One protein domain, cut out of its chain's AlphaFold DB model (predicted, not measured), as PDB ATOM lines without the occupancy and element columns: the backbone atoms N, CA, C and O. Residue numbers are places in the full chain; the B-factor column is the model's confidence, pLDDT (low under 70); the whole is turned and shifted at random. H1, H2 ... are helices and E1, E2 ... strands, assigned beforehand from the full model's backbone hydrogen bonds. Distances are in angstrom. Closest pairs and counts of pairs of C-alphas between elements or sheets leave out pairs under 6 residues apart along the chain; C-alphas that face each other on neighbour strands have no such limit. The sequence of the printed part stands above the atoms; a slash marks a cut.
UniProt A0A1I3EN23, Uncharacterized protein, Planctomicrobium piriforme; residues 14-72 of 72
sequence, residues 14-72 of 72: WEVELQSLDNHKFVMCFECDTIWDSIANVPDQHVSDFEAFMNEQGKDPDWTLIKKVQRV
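AT A GLANCE: This is residues 14 to 72 of the 72 residues of an uncharacterized protein of Planctomicrobium piriforme (UniProt A0A1I3EN23). A strongly twisted sheet of four antiparallel strands, in the order E3, E2, E1, E4, has one short helix, H1, near its E3 edge, where it only grazes the sheet. A long loop, residues 37 to 49, joins E3 to H1. The printed part has 59 residues with one named helix and four named strands, E1 E2 E3 H1 E4 along the chain. The class is mixed, helices and strands, with under half of the residues in named elements. The whole is compact, with a radius of gyration of the C-alphas of 10.6 A, and rounded, spanning 28 by 23 by 22 A.

HOW THE PARTS SIT: E1, residues 14 to 18, and E2, residues 24 to 29, form a hairpin; N 16 and O 26 are 2.8 A apart, within hydrogen-bond range. E2 and E3, residues 34 to 36, form another, with N 29 and O 34 at 2.9 A. E1, E2 and E3 make a meander, each strand the antiparallel neighbour of the one before. Residues 34 to 35 of E3 also pair, antiparallel, with residues 48 to 49. H1, residues 50 to 56, is on the sheet but only grazes it with residues 50 to 53; the closest C-alphas of E3 and H1, those of Ile 35 and Phe 50, are 5.9 A apart. In H1 every O i to N i+4 pair is within hydrogen-bond range. E4, residues 66 to 71, is an edge strand antiparallel to E1, at 154 degrees between directions, with N 15 and O 70 at 2.8 A. E3 and E4 are apart.

IN THESE COORDINATES: E1 begins at C-alpha 14, (181.079, 200.520, 199.044), and is 12.4 A long; E2 is 16.0 A, E3 7.2 A. H1, 9.8 A, begins at C-alpha 50, (190.400, 209.465, 195.998). E4, 13.5 A, ends at C-alpha 71, (178.284, 197.432, 200.228).

THE WHOLE: The two C-alphas farthest apart, those of Asn 41 and Asp 60, are 28.4 A apart. The printed part has no cut. The link E3 to H1 is long. Residues 38 to 46 have pLDDT under 70.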
ATOM      1  N   TRP A  14     181.908 200.027 197.952       91.19
ATOM      2  CA  TRP A  14     181.079 200.520 199.044       91.19
ATOM      3  C   TRP A  14     180.553 201.911 198.738       91.19
ATOM      4  O   TRP A  14     181.274 202.754 198.217       91.19
ATOM      5  N   GLU A  15     179.314 202.172 199.129       90.44
ATOM      6  CA  GLU A  15     178.879 203.538 199.382       90.44
ATOM      7  C   GLU A  15     179.549 204.022 200.669       90.44
ATOM      8  O   GLU A  15     179.515 203.348 201.709       90.44
ATOM      9  N   VAL A  16     180.169 205.190 200.588       91.19
ATOM     10  CA  VAL A  16     180.894 205.812 201.680       91.19
ATOM     11  C   VAL A  16     180.481 207.267 201.840       91.19
ATOM     12  O   VAL A  16     179.981 207.909 200.919       91.19
ATOM     13  N   GLU A  17     180.685 207.777 203.044       91.25
ATOM     14  CA  GLU A  17     180.393 209.148 203.431       91.25
ATOM     15  C   GLU A  17     181.672 209.775 203.977       91.25
ATOM     16  O   GLU A  17     182.342 209.174 204.824       91.25
ATOM     17  N   LEU A  18     182.017 210.966 203.491       87.12
ATOM     18  CA  LEU A  18     183.219 211.668 203.918       87.12
ATOM     19  C   LEU A  18     182.856 212.844 204.818       87.12
ATOM     20  O   LEU A  18     182.267 213.836 204.386       87.12
ATOM     21  N   GLN A  19     183.246 212.737 206.086       81.38
ATOM     22  CA  GLN A  19     182.907 213.737 207.102       81.38
ATOM     23  C   GLN A  19     183.540 215.106 206.818       81.38
ATOM     24  O   GLN A  19     183.006 216.134 207.223       81.38
ATOM     25  N   SER A  20     184.669 215.137 206.105       79.56
ATOM     26  CA  SER A  20     185.399 216.368 205.792       79.56
ATOM     27  C   SER A  20     184.784 217.204 204.664       79.56
ATOM     28  O   SER A  20     185.253 218.324 204.447       79.56
ATOM     29  N   LEU A  21     183.764 216.691 203.964       80.81
ATOM     30  CA  LEU A  21     183.052 217.355 202.864       80.81
ATOM     31  C   LEU A  21     181.539 217.381 203.130       80.81
ATOM     32  O   LEU A  21     180.766 216.854 202.343       80.81
ATOM     33  N   ASP A  22     181.100 217.937 204.261       80.38
ATOM     34  CA  ASP A  22     179.669 218.081 204.592       80.38
ATOM     35  C   ASP A  22     178.859 216.771 204.494       80.38
ATOM     36  O   ASP A  22     177.683 216.771 204.125       80.38
ATOM     37  N   ASN A  23     179.486 215.639 204.836       78.00
ATOM     38  CA  ASN A  23     178.906 214.297 204.699       78.00
ATOM     39  C   ASN A  23     178.527 213.942 203.250       78.00
ATOM     40  O   ASN A  23     177.524 213.262 203.002       78.00
ATOM     41  N   HIS A  24     179.329 214.395 202.282       82.19
ATOM     42  CA  HIS A  24     179.167 214.012 200.887       82.19
ATOM     43  C   HIS A  24     179.263 212.493 200.749       82.19
ATOM     44  O   HIS A  24     180.151 211.854 201.324       82.19
ATOM     45  N   LYS A  25     178.337 211.923 199.976       86.25
ATOM     46  CA  LYS A  25     178.295 210.492 199.698       86.25
ATOM     47  C   LYS A  25     178.840 210.223 198.315       86.25
ATOM     48  O   LYS A  25     178.402 210.837 197.351       86.25
ATOM     49  N   PHE A  26     179.730 209.257 198.233       87.44
ATOM     50  CA  PHE A  26     180.232 208.725 196.979       87.44
ATOM     51  C   PHE A  26     180.348 207.217 197.102       87.44
ATOM     52  O   PHE A  26     180.197 206.625 198.171       87.44
ATOM     53  N   VAL A  27     180.587 206.569 195.980       89.19
ATOM     54  CA  VAL A  27     180.930 205.159 195.959       89.19
ATOM     55  C   VAL A  27     182.437 205.054 195.801       89.19
ATOM     56  O   VAL A  27     183.018 205.804 195.026       89.19
ATOM     57  N   MET A  28     183.054 204.138 196.537       91.00
ATOM     58  CA  MET A  28     184.488 203.903 196.528       91.00
ATOM     59  C   MET A  28     184.786 202.421 196.328       91.00
ATOM     60  O   MET A  28     184.158 201.554 196.940       91.00
ATOM     61  N   CYS A  29     185.777 202.130 195.493       91.56
ATOM     62  CA  CYS A  29     186.422 200.828 195.444       91.56
ATOM     63  C   CYS A  29     187.623 200.819 196.392       91.56
ATOM     64  O   CYS A  29     188.590 201.531 196.150       91.56
ATOM     65  N   PHE A  30     187.601 199.981 197.425       90.44
ATOM     66  CA  PHE A  30     188.701 199.883 198.397       90.44
ATOM     67  C   PHE A  30     189.911 199.073 197.897       90.44
ATOM     68  O   PHE A  30     190.912 198.983 198.596       90.44
ATOM     69  N   GLU A  31     189.825 198.471 196.708       90.50
ATOM     70  CA  GLU A  31     190.953 197.771 196.071       90.50
ATOM     71  C   GLU A  31     191.854 198.718 195.262       90.50
ATOM     72  O   GLU A  31     193.019 198.413 195.033       90.50
ATOM     73  N   CYS A  32     191.316 199.839 194.774       89.56
ATOM     74  CA  CYS A  32     192.029 200.738 193.860       89.56
ATOM     75  C   CYS A  32     191.745 202.223 194.105       89.56
ATOM     76  O   CYS A  32     191.949 203.028 193.202       89.56
ATOM     77  N   ASP A  33     191.162 202.551 195.259       91.25
ATOM     78  CA  ASP A  33     190.836 203.903 195.730       91.25
ATOM     79  C   ASP A  33     190.037 204.787 194.755       91.25
ATOM     80  O   ASP A  33     189.924 205.999 194.921       91.25
ATOM     81  N   THR A  34     189.412 204.183 193.746       90.50
ATOM     82  CA  THR A  34     188.599 204.897 192.759       90.50
ATOM     83  C   THR A  34     187.247 205.268 193.360       90.50
ATOM     84  O   THR A  34     186.575 204.404 193.932       90.50
ATOM     85  N   ILE A  35     186.825 206.518 193.167       89.69
ATOM     86  CA  ILE A  35     185.570 207.090 193.653       89.69
ATOM     87  C   ILE A  35     184.669 207.616 192.527       89.69
ATOM     88  O   ILE A  35     185.147 207.942 191.438       89.69
ATOM     89  N   TRP A  36     183.359 207.693 192.787       88.19
ATOM     90  CA  TRP A  36     182.369 208.316 191.897       88.19
ATOM     91  C   TRP A  36     181.109 208.800 192.637       88.19
ATOM     92  O   TRP A  36     180.664 208.181 193.607       88.19
ATOM     93  N   ASP A  37     180.500 209.883 192.143       77.31
ATOM     94  CA  ASP A  37     179.495 210.705 192.851       77.31
ATOM     95  C   ASP A  37     178.148 210.030 193.145       77.31
ATOM     96  O   ASP A  37     177.317 210.577 193.871       77.31
ATOM     97  N   SER A  38     177.843 208.865 192.563       69.00
ATOM     98  CA  SER A  38     176.505 208.301 192.747       69.00
ATOM     99  C   SER A  38     176.377 206.803 192.531       69.00
ATOM    100  O   SER A  38     176.986 206.188 191.656       69.00
ATOM    101  N   ILE A  39     175.402 206.247 193.252       59.28
ATOM    102  CA  ILE A  39     174.741 204.974 192.970       59.28
ATOM    103  C   ILE A  39     173.873 205.087 191.683       59.28
ATOM    104  O   ILE A  39     172.980 204.287 191.453       59.28
ATOM    105  N   ALA A  40     174.078 206.041 190.780       58.25
ATOM    106  CA  ALA A  40     173.503 206.012 189.430       58.25
ATOM    107  C   ALA A  40     174.454 205.279 188.465       58.25
ATOM    108  O   ALA A  40     175.570 204.935 188.844       58.25
ATOM    109  N   ASN A  41     174.015 204.946 187.247       55.22
ATOM    110  CA  ASN A  41     174.939 204.473 186.209       55.22
ATOM    111  C   ASN A  41     175.877 205.628 185.864       55.22
ATOM    112  O   ASN A  41     175.466 206.572 185.194       55.22
ATOM    113  N   VAL A  42     177.107 205.565 186.359       55.88
ATOM    114  CA  VAL A  42     178.130 206.556 186.059       55.88
ATOM    115  C   VAL A  42     178.797 206.139 184.743       55.88
ATOM    116  O   VAL A  42     179.274 205.008 184.659       55.88
ATOM    117  N   PRO A  43     178.785 206.977 183.690       56.12
ATOM    118  CA  PRO A  43     179.642 206.757 182.528       56.12
ATOM    119  C   PRO A  43     181.092 206.640 183.005       56.12
ATOM    120  O   PRO A  43     181.489 207.426 183.861       56.12
ATOM    121  N   ASP A  44     181.895 205.739 182.430       57.75
ATOM    122  CA  ASP A  44     183.309 205.509 182.807       57.75
ATOM    123  C   ASP A  44     184.173 206.795 182.895       57.75
ATOM    124  O   ASP A  44     185.271 206.772 183.436       57.75
ATOM    125  N   GLN A  45     183.686 207.924 182.370       57.22
ATOM    126  CA  GLN A  45     184.320 209.244 182.360       57.22
ATOM    127  C   GLN A  45     184.150 210.073 183.649       57.22
ATOM    128  O   GLN A  45     184.723 211.154 183.729       57.22
ATOM    129  N   HIS A  46     183.386 209.610 184.641       68.38
ATOM    130  CA  HIS A  46     183.168 210.339 185.903       68.38
ATOM    131  C   HIS A  46     183.667 209.546 187.115       68.38
ATOM    132  O   HIS A  46     182.972 209.403 188.121       68.38
ATOM    133  N   VAL A  47     184.865 208.982 186.985       81.81
ATOM    134  CA  VAL A  47     185.586 208.356 188.092       81.81
ATOM    135  C   VAL A  47     186.845 209.151 188.378       81.81
ATOM    136  O   VAL A  47     187.531 209.576 187.449       81.81
ATOM    137  N   SER A  48     187.152 209.314 189.657       86.56
ATOM    138  CA  SER A  48     188.384 209.950 190.117       86.56
ATOM    139  C   SER A  48     189.103 209.035 191.091       86.56
ATOM    140  O   SER A  48     188.496 208.181 191.732       86.56
ATOM    141  N   ASP A  49     190.411 209.201 191.196       90.12
ATOM    142  CA  ASP A  49     191.173 208.652 192.308       90.12
ATOM    143  C   ASP A  49     190.874 209.462 193.586       90.12
ATOM    144  O   ASP A  49     190.714 210.684 193.515       90.12
ATOM    145  N   PHE A  50     190.745 208.798 194.739       90.69
ATOM    146  CA  PHE A  50     190.400 209.465 195.998       90.69
ATOM    147  C   PHE A  50     191.436 210.516 196.411       90.69
ATOM    148  O   PHE A  50     191.058 211.602 196.853       90.69
ATOM    149  N   GLU A  51     192.727 210.230 196.246       92.38
ATOM    150  CA  GLU A  51     193.788 211.181 196.570       92.38
ATOM    151  C   GLU A  51     193.739 212.388 195.631       92.38
ATOM    152  O   GLU A  51     193.768 213.530 196.096       92.38
ATOM    153  N   ALA A  52     193.580 212.156 194.326       90.75
ATOM    154  CA  ALA A  52     193.410 213.241 193.360       90.75
ATOM    155  C   ALA A  52     192.200 214.128 193.699       90.75
ATOM    156  O   ALA A  52     192.321 215.352 193.722       90.75
ATOM    157  N   PHE A  53     191.061 213.520 194.037       90.12
ATOM    158  CA  PHE A  53     189.860 214.242 194.445       90.12
ATOM    159  C   PHE A  53     190.087 215.084 195.705       90.12
ATOM    160  O   PHE A  53     189.730 216.259 195.729       90.12
ATOM    161  N   MET A  54     190.713 214.527 196.744       90.50
ATOM    162  CA  MET A  54     191.010 215.270 197.973       90.50
ATOM    163  C   MET A  54     191.936 216.461 197.707       90.50
ATOM    164  O   MET A  54     191.656 217.572 198.166       90.50
ATOM    165  N   ASN A  55     192.962 216.256 196.880       91.12
ATOM    166  CA  ASN A  55     193.875 217.311 196.453       91.12
ATOM    167  C   ASN A  55     193.150 218.421 195.666       91.12
ATOM    168  O   ASN A  55     193.405 219.602 195.905       91.12
ATOM    169  N   GLU A  56     192.206 218.080 194.782       89.94
ATOM    170  CA  GLU A  56     191.354 219.052 194.073       89.94
ATOM    171  C   GLU A  56     190.445 219.846 195.023       89.94
ATOM    172  O   GLU A  56     190.186 221.028 194.791       89.94
ATOM    173  N   GLN A  57     190.007 219.229 196.127       87.00
ATOM    174  CA  GLN A  57     189.284 219.911 197.206       87.00
ATOM    175  C   GLN A  57     190.209 220.718 198.140       87.00
ATOM    176  O   GLN A  57     189.729 221.318 199.106       87.00
ATOM    177  N   GLY A  58     191.525 220.739 197.887       90.56
ATOM    178  CA  GLY A  58     192.515 221.416 198.727       90.56
ATOM    179  C   GLY A  58     192.654 220.798 200.121       90.56
ATOM    180  O   GLY A  58     192.927 221.516 201.084       90.56
ATOM    181  N   LYS A  59     192.405 219.490 200.246       88.06
ATOM    182  CA  LYS A  59     192.482 218.727 201.495       88.06
ATOM    183  C   LYS A  59     193.538 217.636 201.375       88.06
ATOM    184  O   LYS A  59     193.669 217.020 200.323       88.06
ATOM    185  N   ASP A  60     194.212 217.339 202.480       90.44
ATOM    186  CA  ASP A  60     195.075 216.163 202.544       90.44
ATOM    187  C   ASP A  60     194.216 214.884 202.480       90.44
ATOM    188  O   ASP A  60     193.170 214.811 203.144       90.44
ATOM    189  N   PRO A  61     194.614 213.876 201.688       90.19
ATOM    190  CA  PRO A  61     193.895 212.615 201.608       90.19
ATOM    191  C   PRO A  61     193.985 211.851 202.934       90.19
ATOM    192  O   PRO A  61     195.065 211.522 203.419       90.19
ATOM    193  N   ASP A  62     192.823 211.549 203.514       90.06
ATOM    194  CA  ASP A  62     192.717 210.813 204.771       90.06
ATOM    195  C   ASP A  62     191.573 209.794 204.708       90.06
ATOM    196  O   ASP A  62     190.386 210.122 204.805       90.06
ATOM    197  N   TRP A  63     191.951 208.524 204.568       89.69
ATOM    198  CA  TRP A  63     191.027 207.394 204.504       89.69
ATOM    199  C   TRP A  63     190.339 207.105 205.841       89.69
ATOM    200  O   TRP A  63     189.307 206.434 205.864       89.69
ATOM    201  N   THR A  64     190.861 207.609 206.964       89.69
ATOM    202  CA  THR A  64     190.229 207.421 208.280       89.69
ATOM    203  C   THR A  64     188.936 208.224 208.420       89.69
ATOM    204  O   THR A  64     188.080 207.883 209.238       89.69
ATOM    205  N   LEU A  65     188.749 209.239 207.570       87.69
ATOM    206  CA  LEU A  65     187.542 210.067 207.500       87.69
ATOM    207  C   LEU A  65     186.414 209.413 206.689       87.69
ATOM    208  O   LEU A  65     185.300 209.945 206.639       87.69
ATOM    209  N   ILE A  66     186.697 208.272 206.053       90.81
ATOM    210  CA  ILE A  66     185.758 207.537 205.211       90.81
ATOM    211  C   ILE A  66     184.896 206.632 206.084       90.81
ATOM    212  O   ILE A  66     185.353 205.648 206.671       90.81
ATOM    213  N   LYS A  67     183.598 206.916 206.116       92.31
ATOM    214  CA  LYS A  67     182.613 206.074 206.786       92.31
ATOM    215  C   LYS A  67     181.941 205.157 205.772       92.31
ATOM    216  O   LYS A  67     181.209 205.618 204.903       92.31
ATOM    217  N   LYS A  68     182.138 203.845 205.916       91.88
ATOM    218  CA  LYS A  68     181.417 202.832 205.129       91.88
ATOM    219  C   LYS A  68     179.934 202.831 205.505       91.88
ATOM    220  O   LYS A  68     179.597 202.610 206.667       91.88
ATOM    221  N   VAL A  69     179.061 203.073 204.528       89.81
ATOM    222  CA  VAL A  69     177.601 203.086 204.712       89.81
ATOM    223  C   VAL A  69     177.024 201.711 204.394       89.81
ATOM    224  O   VAL A  69     176.425 201.077 205.258       89.81
ATOM    225  N   GLN A  70     177.232 201.230 203.167       88.81
ATOM    226  CA  GLN A  70     176.775 199.912 202.721       88.81
ATOM    227  C   GLN A  70     177.603 199.404 201.541       88.81
ATOM    228  O   GLN A  70     178.183 200.182 200.786       88.81
ATOM    229  N   ARG A  71     177.632 198.085 201.366       87.94
ATOM    230  CA  ARG A  71     178.284 197.432 200.228       87.94
ATOM    231  C   ARG A  71     177.330 197.382 199.031       87.94
ATOM    232  O   ARG A  71     176.152 197.083 199.232       87.94
ATOM    233  N   VAL A  72     177.816 197.648 197.812       80.12
ATOM    234  CA  VAL A  72     176.981 197.802 196.591       80.12
ATOM    235  C   VAL A  72     177.409 196.916 195.418       80.12
ATOM    236  O   VAL A  72     178.583 196.509 195.370       80.12
TER     237      VAL A  72